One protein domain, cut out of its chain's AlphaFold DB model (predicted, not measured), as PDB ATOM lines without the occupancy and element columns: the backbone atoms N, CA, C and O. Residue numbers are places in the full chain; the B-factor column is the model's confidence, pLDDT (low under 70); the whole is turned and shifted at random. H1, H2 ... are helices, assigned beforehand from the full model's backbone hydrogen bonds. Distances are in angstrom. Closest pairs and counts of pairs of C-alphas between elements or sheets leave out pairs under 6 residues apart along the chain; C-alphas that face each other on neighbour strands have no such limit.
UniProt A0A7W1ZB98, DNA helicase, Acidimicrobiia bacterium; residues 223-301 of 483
ATOM      1  N   ILE A 223      17.437  16.156  -7.096       84.94
ATOM      2  CA  ILE A 223      17.348  17.618  -6.910       84.94
ATOM      3  C   ILE A 223      17.649  18.004  -5.460       84.94
ATOM      4  O   ILE A 223      18.480  18.878  -5.224       84.94
ATOM      5  N   ALA A 224      17.048  17.330  -4.474       84.44
ATOM      6  CA  ALA A 224      17.340  17.593  -3.064       84.44
ATOM      7  C   ALA A 224      18.820  17.350  -2.718       84.44
ATOM      8  O   ALA A 224      19.403  18.073  -1.905       84.44
ATOM      9  N   GLY A 225      19.442  16.347  -3.347       86.62
ATOM     10  CA  GLY A 225      20.874  16.073  -3.234       86.62
ATOM     11  C   GLY A 225      21.737  17.240  -3.722       86.62
ATOM     12  O   GLY A 225      22.602  17.705  -2.979       86.62
ATOM     13  N   VAL A 226      21.464  17.745  -4.927       90.06
ATOM     14  CA  VAL A 226      22.185  18.884  -5.523       90.06
ATOM     15  C   VAL A 226      21.927  20.170  -4.731       90.06
ATOM     16  O   VAL A 226      22.869  20.881  -4.393       90.06
ATOM     17  N   LEU A 227      20.679  20.440  -4.326       88.75
ATOM     18  CA  LEU A 227      20.333  21.581  -3.466       88.75
ATOM     19  C   LEU A 227      21.122  21.567  -2.151       88.75
ATOM     20  O   LEU A 227      21.598  22.604  -1.692       88.75
ATOM     21  N   ASN A 228      21.288  20.396  -1.532       86.94
ATOM     22  CA  ASN A 228      22.096  20.262  -0.322       86.94
ATOM     23  C   ASN A 228      23.582  20.540  -0.568       86.94
ATOM     24  O   ASN A 228      24.242  21.105   0.307       86.94
ATOM     25  N   GLU A 229      24.104  20.190  -1.736       89.81
ATOM     26  CA  GLU A 229      25.481  20.469  -2.129       89.81
ATOM     27  C   GLU A 229      25.720  21.967  -2.333       89.81
ATOM     28  O   GLU A 229      26.538  22.558  -1.618       89.81
ATOM     29  N   ILE A 230      24.934  22.604  -3.209       92.19
ATOM     30  CA  ILE A 230      25.081  24.035  -3.514       92.19
ATOM     31  C   ILE A 230      24.760  24.913  -2.309       92.19
ATOM     32  O   ILE A 230      25.233  26.042  -2.213       92.19
ATOM     33  N   SER A 231      24.007  24.394  -1.335       86.69
ATOM     34  CA  SER A 231      23.691  25.150  -0.129       86.69
ATOM     35  C   SER A 231      24.891  25.488   0.753       86.69
ATOM     36  O   SER A 231      24.783  26.319   1.653       86.69
ATOM     37  N   ARG A 232      26.030  24.837   0.502       87.81
ATOM     38  CA  ARG A 232      27.314  25.113   1.151       87.81
ATOM     39  C   ARG A 232      28.088  26.234   0.459       87.81
ATOM     40  O   ARG A 232      29.156  26.606   0.938       87.81
ATOM     41  N   PHE A 233      27.602  26.737  -0.675       90.81
ATOM     42  CA  PHE A 233      28.247  27.830  -1.386       90.81
ATOM     43  C   PHE A 233      27.913  29.151  -0.702       90.81
ATOM     44  O   PHE A 233      26.760  29.488  -0.442       90.81
ATOM     45  N   ASP A 234      28.964  29.891  -0.400       87.25
ATOM     46  CA  ASP A 234      28.976  31.099   0.416       87.25
ATOM     47  C   ASP A 234      28.876  32.389  -0.406       87.25
ATOM     48  O   ASP A 234      28.829  33.472   0.167       87.25
ATOM     49  N   SER A 235      28.825  32.297  -1.737       88.38
ATOM     50  CA  SER A 235      28.790  33.464  -2.620       88.38
ATOM     51  C   SER A 235      28.032  33.214  -3.921       88.38
ATOM     52  O   SER A 235      28.027  32.102  -4.460       88.38
ATOM     53  N   ALA A 236      27.473  34.294  -4.473       90.56
ATOM     54  CA  ALA A 236      26.844  34.299  -5.787       90.56
ATOM     55  C   ALA A 236      27.818  33.877  -6.895       90.56
ATOM     56  O   ALA A 236      27.427  33.183  -7.824       90.56
ATOM     57  N   ALA A 237      29.104  34.232  -6.785       91.25
ATOM     58  CA  ALA A 237      30.122  33.843  -7.762       91.25
ATOM     59  C   ALA A 237      30.255  32.316  -7.891       91.25
ATOM     60  O   ALA A 237      30.289  31.804  -9.004       91.25
ATOM     61  N   ARG A 238      30.259  31.583  -6.768       93.12
ATOM     62  CA  ARG A 238      30.322  30.112  -6.775       93.12
ATOM     63  C   ARG A 238      29.046  29.471  -7.303       93.12
ATOM     64  O   ARG A 238      29.122  28.467  -7.998       93.12
ATOM     65  N   LEU A 239      27.891  30.055  -6.990       93.19
ATOM     66  CA  LEU A 239      26.610  29.609  -7.537       93.19
ATOM     67  C   LEU A 239      26.534  29.821  -9.056       93.19
ATOM     68  O   LEU A 239      26.137  28.900  -9.763       93.19
ATOM     69  N   ARG A 240      26.965  30.986  -9.565       95.62
ATOM     70  CA  ARG A 240      27.051  31.245 -11.016       95.62
ATOM     71  C   ARG A 240      28.036  30.310 -11.690       95.62
ATOM     72  O   ARG A 240      27.698  29.774 -12.733       95.62
ATOM     73  N   ALA A 241      29.215  30.111 -11.100       93.69
ATOM     74  CA  ALA A 241      30.209  29.184 -11.630       93.69
ATOM     75  C   ALA A 241      29.618  27.777 -11.760       93.69
ATOM     76  O   ALA A 241      29.609  27.235 -12.851       93.69
ATOM     77  N   PHE A 242      28.997  27.253 -10.698       94.94
ATOM     78  CA  PHE A 242      28.285  25.975 -10.756       94.94
ATOM     79  C   PHE A 242      27.216  25.938 -11.854       94.94
ATOM     80  O   PHE A 242      27.166  24.985 -12.626       94.94
ATOM     81  N   ALA A 243      26.358  26.959 -11.932       94.31
ATOM     82  CA  ALA A 243      25.270  26.964 -12.899       94.31
ATOM     83  C   ALA A 243      25.786  27.004 -14.345       94.31
ATOM     84  O   ALA A 243      25.311  26.241 -15.180       94.31
ATOM     85  N   HIS A 244      26.780  27.848 -14.628       94.00
ATOM     86  CA  HIS A 244      27.418  27.911 -15.940       94.00
ATOM     87  C   HIS A 244      28.176  26.624 -16.260       94.00
ATOM     88  O   HIS A 244      27.932  26.058 -17.315       94.00
ATOM     89  N   ASP A 245      28.978  26.085 -15.338       92.06
ATOM     90  CA  ASP A 245      29.701  24.823 -15.543       92.06
ATOM     91  C   ASP A 245      28.740  23.687 -15.929       92.06
ATOM     92  O   ASP A 245      29.003  22.934 -16.865       92.06
ATOM     93  N   VAL A 246      27.588  23.583 -15.259       91.69
ATOM     94  CA  VAL A 246      26.571  22.555 -15.539       91.69
ATOM     95  C   VAL A 246      25.845  22.783 -16.872       91.69
ATOM     96  O   VAL A 246      25.555  21.817 -17.585       91.69
ATOM     97  N   LEU A 247      25.513  24.032 -17.209       90.31
ATOM     98  CA  LEU A 247      24.745  24.366 -18.415       90.31
ATOM     99  C   LEU A 247      25.611  24.394 -19.681       90.31
ATOM    100  O   LEU A 247      25.144  23.967 -20.739       90.31
ATOM    101  N   ASP A 248      26.864  24.829 -19.558       87.38
ATOM    102  CA  ASP A 248      27.845  24.888 -20.645       87.38
ATOM    103  C   ASP A 248      28.441  23.506 -20.942       87.38
ATOM    104  O   ASP A 248      28.859  23.239 -22.071       87.38
ATOM    105  N   THR A 249      28.436  22.592 -19.963       80.69
ATOM    106  CA  THR A 249      28.799  21.193 -20.197       80.69
ATOM    107  C   THR A 249      27.737  20.535 -21.094       80.69
ATOM    108  O   THR A 249      26.569  20.406 -20.691       80.69
ATOM    109  N   PRO A 250      28.099  20.083 -22.313       68.50
ATOM    110  CA  PRO A 250      27.174  19.353 -23.166       68.50
ATOM    111  C   PRO A 250      26.722  18.083 -22.446       68.50
ATOM    112  O   PRO A 250      27.533  17.437 -21.781       68.50
ATOM    113  N   VAL A 251      25.438  17.714 -22.571       64.69
ATOM    114  CA  VAL A 251      24.917  16.457 -22.008       64.69
ATOM    115  C   VAL A 251      25.824  15.340 -22.501       64.69
ATOM    116  O   VAL A 251      25.861  15.073 -23.700       64.69
ATOM    117  N   SER A 252      26.601  14.745 -21.594       57.09
ATOM    118  CA  SER A 252      27.559  13.712 -21.957       57.09
ATOM    119  C   SER A 252      26.819  12.595 -22.684       57.09
ATOM    120  O   SER A 252      25.988  11.897 -22.101       57.09
ATOM    121  N   THR A 253      27.130  12.423 -23.966       47.91
ATOM    122  CA  THR A 253      26.812  11.217 -24.723       47.91
ATOM    123  C   THR A 253      27.812  10.141 -24.315       47.91
ATOM    124  O   THR A 253      28.673   9.741 -25.095       47.91
ATOM    125  N   SER A 254      27.742   9.690 -23.062       51.47
ATOM    126  CA  SER A 254      28.165   8.320 -22.783       51.47
ATOM    127  C   SER A 254      27.384   7.429 -23.749       51.47
ATOM    128  O   SER A 254      26.176   7.608 -23.899       51.47
ATOM    129  N   GLU A 255      28.040   6.494 -24.435       53.69
ATOM    130  CA  GLU A 255      27.345   5.580 -25.352       53.69
ATOM    131  C   GLU A 255      26.312   4.697 -24.614       53.69
ATOM    132  O   GLU A 255      25.471   4.086 -25.263       53.69
ATOM    133  N   ASN A 256      26.326   4.679 -23.268       56.19
ATOM    134  CA  ASN A 256      25.258   4.187 -22.389       56.19
ATOM    135  C   ASN A 256      25.427   4.735 -20.948       56.19
ATOM    136  O   ASN A 256      26.086   4.090 -20.125       56.19
ATOM    137  N   PRO A 257      24.881   5.913 -20.586       64.44
ATOM    138  CA  PRO A 257      24.905   6.377 -19.200       64.44
ATOM    139  C   PRO A 257      24.024   5.473 -18.332       64.44
ATOM    140  O   PRO A 257      22.969   5.007 -18.772       64.44
ATOM    141  N   SER A 258      24.425   5.238 -17.079       74.44
ATOM    142  CA  SER A 258      23.528   4.565 -16.140       74.44
ATOM    143  C   SER A 258      22.278   5.426 -15.914       74.44
ATOM    144  O   SER A 258      22.327   6.658 -15.988       74.44
ATOM    145  N   ALA A 259      21.138   4.795 -15.614       71.38
ATOM    146  CA  ALA A 259      19.898   5.525 -15.337       71.38
ATOM    147  C   ALA A 259      20.062   6.539 -14.186       71.38
ATOM    148  O   ALA A 259      19.446   7.602 -14.205       71.38
ATOM    149  N   HIS A 260      20.931   6.225 -13.218       71.62
ATOM    150  CA  HIS A 260      21.235   7.093 -12.086       71.62
ATOM    151  C   HIS A 260      22.007   8.350 -12.505       71.62
ATOM    152  O   HIS A 260      21.633   9.455 -12.111       71.62
ATOM    153  N   ASP A 261      23.032   8.203 -13.350       76.00
ATOM    154  CA  ASP A 261      23.845   9.331 -13.824       76.00
ATOM    155  C   ASP A 261      23.017  10.280 -14.695       76.00
ATOM    156  O   ASP A 261      23.109  11.502 -14.567       76.00
ATOM    157  N   ALA A 262      22.136   9.724 -15.532       77.88
ATOM    158  CA  ALA A 262      21.213  10.511 -16.343       77.88
ATOM    159  C   ALA A 262      20.213  11.309 -15.481       77.88
ATOM    160  O   ALA A 262      19.937  12.474 -15.777       77.88
ATOM    161  N   GLU A 263      19.676  10.716 -14.409       77.12
ATOM    162  CA  GLU A 263      18.754  11.401 -13.490       77.12
ATOM    163  C   GLU A 263      19.470  12.495 -12.680       77.12
ATOM    164  O   GLU A 263      18.928  13.589 -12.502       77.12
ATOM    165  N   ARG A 264      20.716  12.240 -12.258       83.62
ATOM    166  CA  ARG A 264      21.579  13.220 -11.585       83.62
ATOM    167  C   ARG A 264      21.898  14.414 -12.492       83.62
ATOM    168  O   ARG A 264      21.661  15.541 -12.073       83.62
ATOM    169  N   CYS A 265      22.330  14.185 -13.734       85.75
ATOM    170  CA  CYS A 265      22.595  15.252 -14.711       85.75
ATOM    171  C   CYS A 265      21.360  16.128 -14.980       85.75
ATOM    172  O   CYS A 265      21.461  17.352 -15.060       85.75
ATOM    173  N   ARG A 266      20.169  15.518 -15.097       84.75
ATOM    174  CA  ARG A 266      18.908  16.270 -15.249       84.75
ATOM    175  C   ARG A 266      18.627  17.149 -14.033       84.75
ATOM    176  O   ARG A 266      18.251  18.305 -14.193       84.75
ATOM    177  N   ALA A 267      18.823  16.613 -12.829       86.50
ATOM    178  CA  ALA A 267      18.638  17.364 -11.596       86.50
ATOM    179  C   ALA A 267      19.638  18.519 -11.449       86.50
ATOM    180  O   ALA A 267      19.237  19.606 -11.047       86.50
ATOM    181  N   GLU A 268      20.908  18.311 -11.802       92.00
ATOM    182  CA  GLU A 268      21.930  19.363 -11.793       92.00
ATOM    183  C   GLU A 268      21.555  20.511 -12.727       92.00
ATOM    184  O   GLU A 268      21.610  21.664 -12.309       92.00
ATOM    185  N   ARG A 269      21.088  20.207 -13.944       91.12
ATOM    186  CA  ARG A 269      20.639  21.222 -14.907       91.12
ATOM    187  C   ARG A 269      19.423  22.010 -14.429       91.12
ATOM    188  O   ARG A 269      19.464  23.234 -14.461       91.12
ATOM    189  N   LEU A 270      18.393  21.337 -13.911       89.75
ATOM    190  CA  LEU A 270      17.224  22.019 -13.336       89.75
ATOM    191  C   LEU A 270      17.621  22.931 -12.168       89.75
ATOM    192  O   LEU A 270      17.150  24.062 -12.064       89.75
ATOM    193  N   VAL A 271      18.513  22.462 -11.288       93.12
ATOM    194  CA  VAL A 271      19.022  23.283 -10.184       93.12
ATOM    195  C   VAL A 271      19.865  24.446 -10.700       93.12
ATOM    196  O   VAL A 271      19.747  25.536 -10.157       93.12
ATOM    197  N   ALA A 272      20.675  24.262 -11.743       94.00
ATOM    198  CA  ALA A 272      21.454  25.333 -12.360       94.00
ATOM    199  C   ALA A 272      20.561  26.437 -12.954       94.00
ATOM    200  O   ALA A 272      20.809  27.616 -12.703       94.00
ATOM    201  N   GLU A 273      19.492  26.075 -13.665       92.88
ATOM    202  CA  GLU A 273      18.492  27.027 -14.173       92.88
ATOM    203  C   GLU A 273      17.839  27.809 -13.023       92.88
ATOM    204  O   GLU A 273      17.859  29.042 -13.015       92.88
ATOM    205  N   ALA A 274      17.376  27.101 -11.988       92.38
ATOM    206  CA  ALA A 274      16.783  27.710 -10.800       92.38
ATOM    207  C   ALA A 274      17.775  28.597 -10.020       92.38
ATOM    208  O   ALA A 274      17.386  29.613  -9.446       92.38
ATOM    209  N   VAL A 275      19.068  28.252 -10.000       94.81
ATOM    210  CA  VAL A 275      20.134  29.091  -9.427       94.81
ATOM    211  C   VAL A 275      20.256  30.403 -10.198       94.81
ATOM    212  O   VAL A 275      20.393  31.454  -9.573       94.81
ATOM    213  N   LEU A 276      20.202  30.379 -11.532       94.56
ATOM    214  CA  LEU A 276      20.261  31.601 -12.336       94.56
ATOM    215  C   LEU A 276      19.012  32.469 -12.151       94.56
ATOM    216  O   LEU A 276      19.146  33.687 -12.055       94.56
ATOM    217  N   ASP A 277      17.825  31.867 -12.045       91.94
ATOM    218  CA  ASP A 277      16.587  32.577 -11.692       91.94
ATOM    219  C   ASP A 277      16.709  33.263 -10.326       91.94
ATOM    220  O   ASP A 277      16.524  34.476 -10.211       91.94
ATOM    221  N   TYR A 278      17.128  32.507  -9.309       93.50
ATOM    222  CA  TYR A 278      17.380  33.022  -7.968       93.50
ATOM    223  C   TYR A 278      18.355  34.203  -7.980       93.50
ATOM    224  O   TYR A 278      18.084  35.227  -7.355       93.50
ATOM    225  N   LEU A 279      19.470  34.092  -8.708       93.75
ATOM    226  CA  LEU A 279      20.496  35.132  -8.773       93.75
ATOM    227  C   LEU A 279      20.094  36.351  -9.610       93.75
ATOM    228  O   LEU A 279      20.676  37.418  -9.419       93.75
ATOM    229  N   ARG A 280      19.112  36.231 -10.511       92.19
ATOM    230  CA  ARG A 280      18.514  37.397 -11.180       92.19
ATOM    231  C   ARG A 280      17.736  38.258 -10.194       92.19
ATOM    232  O   ARG A 280      17.835  39.481 -10.245       92.19
ATOM    233  N   GLU A 281      16.992  37.626  -9.296       86.81
ATOM    234  CA  GLU A 281      16.243  38.316  -8.242       86.81
ATOM    235  C   GLU A 281      17.144  38.739  -7.070       86.81
ATOM    236  O   GLU A 281      16.904  39.765  -6.434       86.81
ATOM    237  N   HIS A 282      18.203  37.969  -6.805       88.62
ATOM    238  CA  HIS A 282      19.116  38.141  -5.676       88.62
ATOM    239  C   HIS A 282      20.572  38.141  -6.171       88.62
ATOM    240  O   HIS A 282      21.273  37.136  -6.017       88.62
ATOM    241  N   PRO A 283      21.066  39.258  -6.743       88.44
ATOM    242  CA  PRO A 283      22.401  39.323  -7.346       88.44
ATOM    243  C   PRO A 283      23.542  38.889  -6.417       88.44
ATOM    244  O   PRO A 283      24.507  38.286  -6.890       88.44
ATOM    245  N   ASP A 284      23.396  39.123  -5.109       86.62
ATOM    246  CA  ASP A 284      24.361  38.770  -4.057       86.62
ATOM    247  C   ASP A 284      23.957  37.514  -3.257       86.62
ATOM    248  O   ASP A 284      24.448  37.265  -2.155       86.62
ATOM    249  N   GLY A 285      23.041  36.709  -3.800       84.75
ATOM    250  CA  GLY A 285      22.493  35.528  -3.147       84.75
ATOM    251  C   GLY A 285      23.537  34.451  -2.827       84.75
ATOM    252  O   GLY A 285      24.505  34.235  -3.554       84.75
ATOM    253  N   THR A 286      23.311  33.718  -1.735       90.00
ATOM    254  CA  THR A 286      24.142  32.581  -1.303       90.00
ATOM    255  C   THR A 286      23.387  31.258  -1.404       90.00
ATOM    256  O   THR A 286      22.162  31.232  -1.565       90.00
ATOM    257  N   GLY A 287      24.106  30.140  -1.276       83.81
ATOM    258  CA  GLY A 287      23.521  28.801  -1.295       83.81
ATOM    259  C   GLY A 287      22.571  28.538  -0.125       83.81
ATOM    260  O   GLY A 287      21.645  27.742  -0.243       83.81
ATOM    261  N   THR A 288      22.730  29.217   1.013       81.38
ATOM    262  CA  THR A 288      21.733  29.146   2.091       81.38
ATOM    263  C   THR A 288      20.452  29.891   1.721       81.38
ATOM    264  O   THR A 288      19.366  29.387   2.009       81.38
ATOM    265  N   GLY A 289      20.567  31.035   1.039       80.44
ATOM    266  CA  GLY A 289      19.426  31.839   0.599       80.44
ATOM    267  C   GLY A 289      18.553  31.152  -0.458       80.44
ATOM    268  O   GLY A 289      17.333  31.314  -0.427       80.44
ATOM    269  N   ILE A 290      19.130  30.283  -1.302       83.38
ATOM    270  CA  ILE A 290      18.358  29.565  -2.331       83.38
ATOM    271  C   ILE A 290      17.264  28.669  -1.736       83.38
ATOM    272  O   ILE A 290      16.227  28.474  -2.358       83.38
ATOM    273  N   ARG A 291      17.444  28.150  -0.510       76.94
ATOM    274  CA  ARG A 291      16.411  27.345   0.164       76.94
ATOM    275  C   ARG A 291      15.180  28.169   0.515       76.94
ATOM    276  O   ARG A 291      14.064  27.676   0.366       76.94
ATOM    277  N   SER A 292      15.394  29.389   1.001       71.44
ATOM    278  CA  SER A 292      14.313  30.313   1.339       71.44
ATOM    279  C   SER A 292      13.562  30.731   0.082       71.44
ATOM    280  O   SER A 292      12.339  30.637   0.057       71.44
ATOM    281  N   TRP A 293      14.299  31.089  -0.973       84.00
ATOM    282  CA  TRP A 293      13.725  31.425  -2.274       84.00
ATOM    283  C   TRP A 293      12.909  30.263  -2.848       84.00
ATOM    284  O   TRP A 293      11.718  30.413  -3.080       84.00
ATOM    285  N   ARG A 294      13.497  29.063  -2.923       82.56
ATOM    286  CA  ARG A 294      12.833  27.838  -3.390       82.56
ATOM    287  C   ARG A 294      11.517  27.557  -2.667       82.56
ATOM    288  O   ARG A 294      10.548  27.151  -3.294       82.56
ATOM    289  N   ASN A 295      11.477  27.734  -1.347       66.88
ATOM    290  CA  ASN A 295      10.251  27.509  -0.582       66.88
ATOM    291  C   ASN A 295       9.147  28.520  -0.932       66.88
ATOM    292  O   ASN A 295       7.974  28.181  -0.796       66.88
ATOM    293  N   ALA A 296       9.522  29.735  -1.341       69.31
ATOM    294  CA  ALA A 296       8.598  30.798  -1.720       69.31
ATOM    295  C   ALA A 296       8.147  30.701  -3.188       69.31
ATOM    296  O   ALA A 296       7.001  31.029  -3.479       69.31
ATOM    297  N   THR A 297       9.020  30.254  -4.095       74.56
ATOM    298  CA  THR A 297       8.774  30.271  -5.548       74.56
ATOM    299  C   THR A 297       8.446  28.908  -6.157       74.56
ATOM    300  O   THR A 297       7.956  28.867  -7.279       74.56
ATOM    301  N   ASP A 298       8.684  27.807  -5.434       77.44
ATOM    302  CA  ASP A 298       8.509  26.417  -5.899       77.44
ATOM    303  C   ASP A 298       9.042  26.176  -7.333       77.44
ATOM    304  O   ASP A 298       8.313  25.716  -8.214       77.44
ATOM    305  N   PRO A 299      10.326  26.487  -7.599       81.50
ATOM    306  CA  PRO A 299      10.875  26.593  -8.956       81.50
ATOM    307  C   PRO A 299      10.960  25.247  -9.688       81.50
ATOM    308  O   PRO A 299      11.120  25.205 -10.902       81.50
ATOM    309  N   PHE A 300      10.870  24.135  -8.954       81.81
ATOM    310  CA  PHE A 300      10.946  22.782  -9.506       81.81
ATOM    311  C   PHE A 300       9.564  22.144  -9.689       81.81
ATOM    312  O   PHE A 300       9.445  21.128 -10.372       81.81
ATOM    313  N   GLY A 301       8.526  22.719  -9.075       71.50
ATOM    314  CA  GLY A 301       7.168  22.201  -9.098       71.50
ATOM    315  C   GLY A 301       7.010  20.812  -8.469       71.50
ATOM    316  O   GLY A 301       7.769  20.362  -7.603       71.50
TER     317      GLY A 301
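Overview. This is residues 223 to 301 of the 483 residues of the protein "DNA helicase" of Acidimicrobiia bacterium (UniProt A0A7W1ZB98). One long helix, H3, is the spine of this model, with H2 and H1 packed crosswise on it and the short H4 set across it near its last turns. At the far end, residues 255 to 260, the end of the link from H2 and the first two residues of H3, stick out alone. The printed part has 79 residues with four named helices, H1, H2, H3 and H4 in chain order, and no named strand; the class is all helix. The whole is compact, with a radius of gyration of the C-alphas of 12.7 A, yet elongated in outline, spanning 39 by 23 by 19 A.

Along the chain. H3, residues 259 to 281, is the longest helix, 33.7 A from its first C-alpha at (19.898, 5.525, -15.337) to its last at (16.243, 38.316, -8.242). H2, residues 236 to 248, measures 17.6 A. H1, residues 223 to 230, measures 10.6 A and begins with C-alpha 223 at (17.348, 17.618, -6.910). H4, residues 289 to 297, measures 12.4 A and ends with C-alpha 297 at (8.774, 30.271, -5.548).

Arrangement. H3 is the hub, touching the three other helices, and the helix packing is mostly crossed. H2 and H3 touch at a steep tilt of 46 degrees, opposite ways; their closest C-alphas, those of Ala 243 and Ala 272, are 4.2 A apart. H1 touches H3 at residues 264 to 271 of H3 alone, with the closest C-alphas, those of Ile 223 and Ala 267, 4.9 A apart. These two run the same way at a steep tilt of 59 degrees. H4 and H3 only just touch, with 3 pairs of C-alphas within 8 A, at residues 275 to 278 of H3 alone. Their closest C-alphas, those of Tyr 278 and Ile 290, are 6.7 A apart, and their lines are about perpendicular at 90 degrees. H1 is close to but not clearly touching H2, where the closest C-alphas, those of Ile 230 and Leu 239, are 7.0 A apart. H1 is likewise close to but not clearly touching H4, where those of Leu 227 and Arg 291 are 7.9 A apart. H2 and H4 are apart. In H1, H2, H3 and H4 every O i to N i+4 pair is within hydrogen-bond range.

Size, cuts and confidence. The two C-alphas farthest apart, those of Glu 255 and Asp 284, are 39.5 A apart, while those of the first and last printed residues, Ile 223 and Gly 301, are 11.4 A apart. The printed part has no cut. The link from H1 to H2 is tight, those from H2 to H3 and from H3 to H4 are short, and no link is long. The mean pLDDT of the printed part is 83.3; it is under 70 at residues 250 to 257 and 295 to 296.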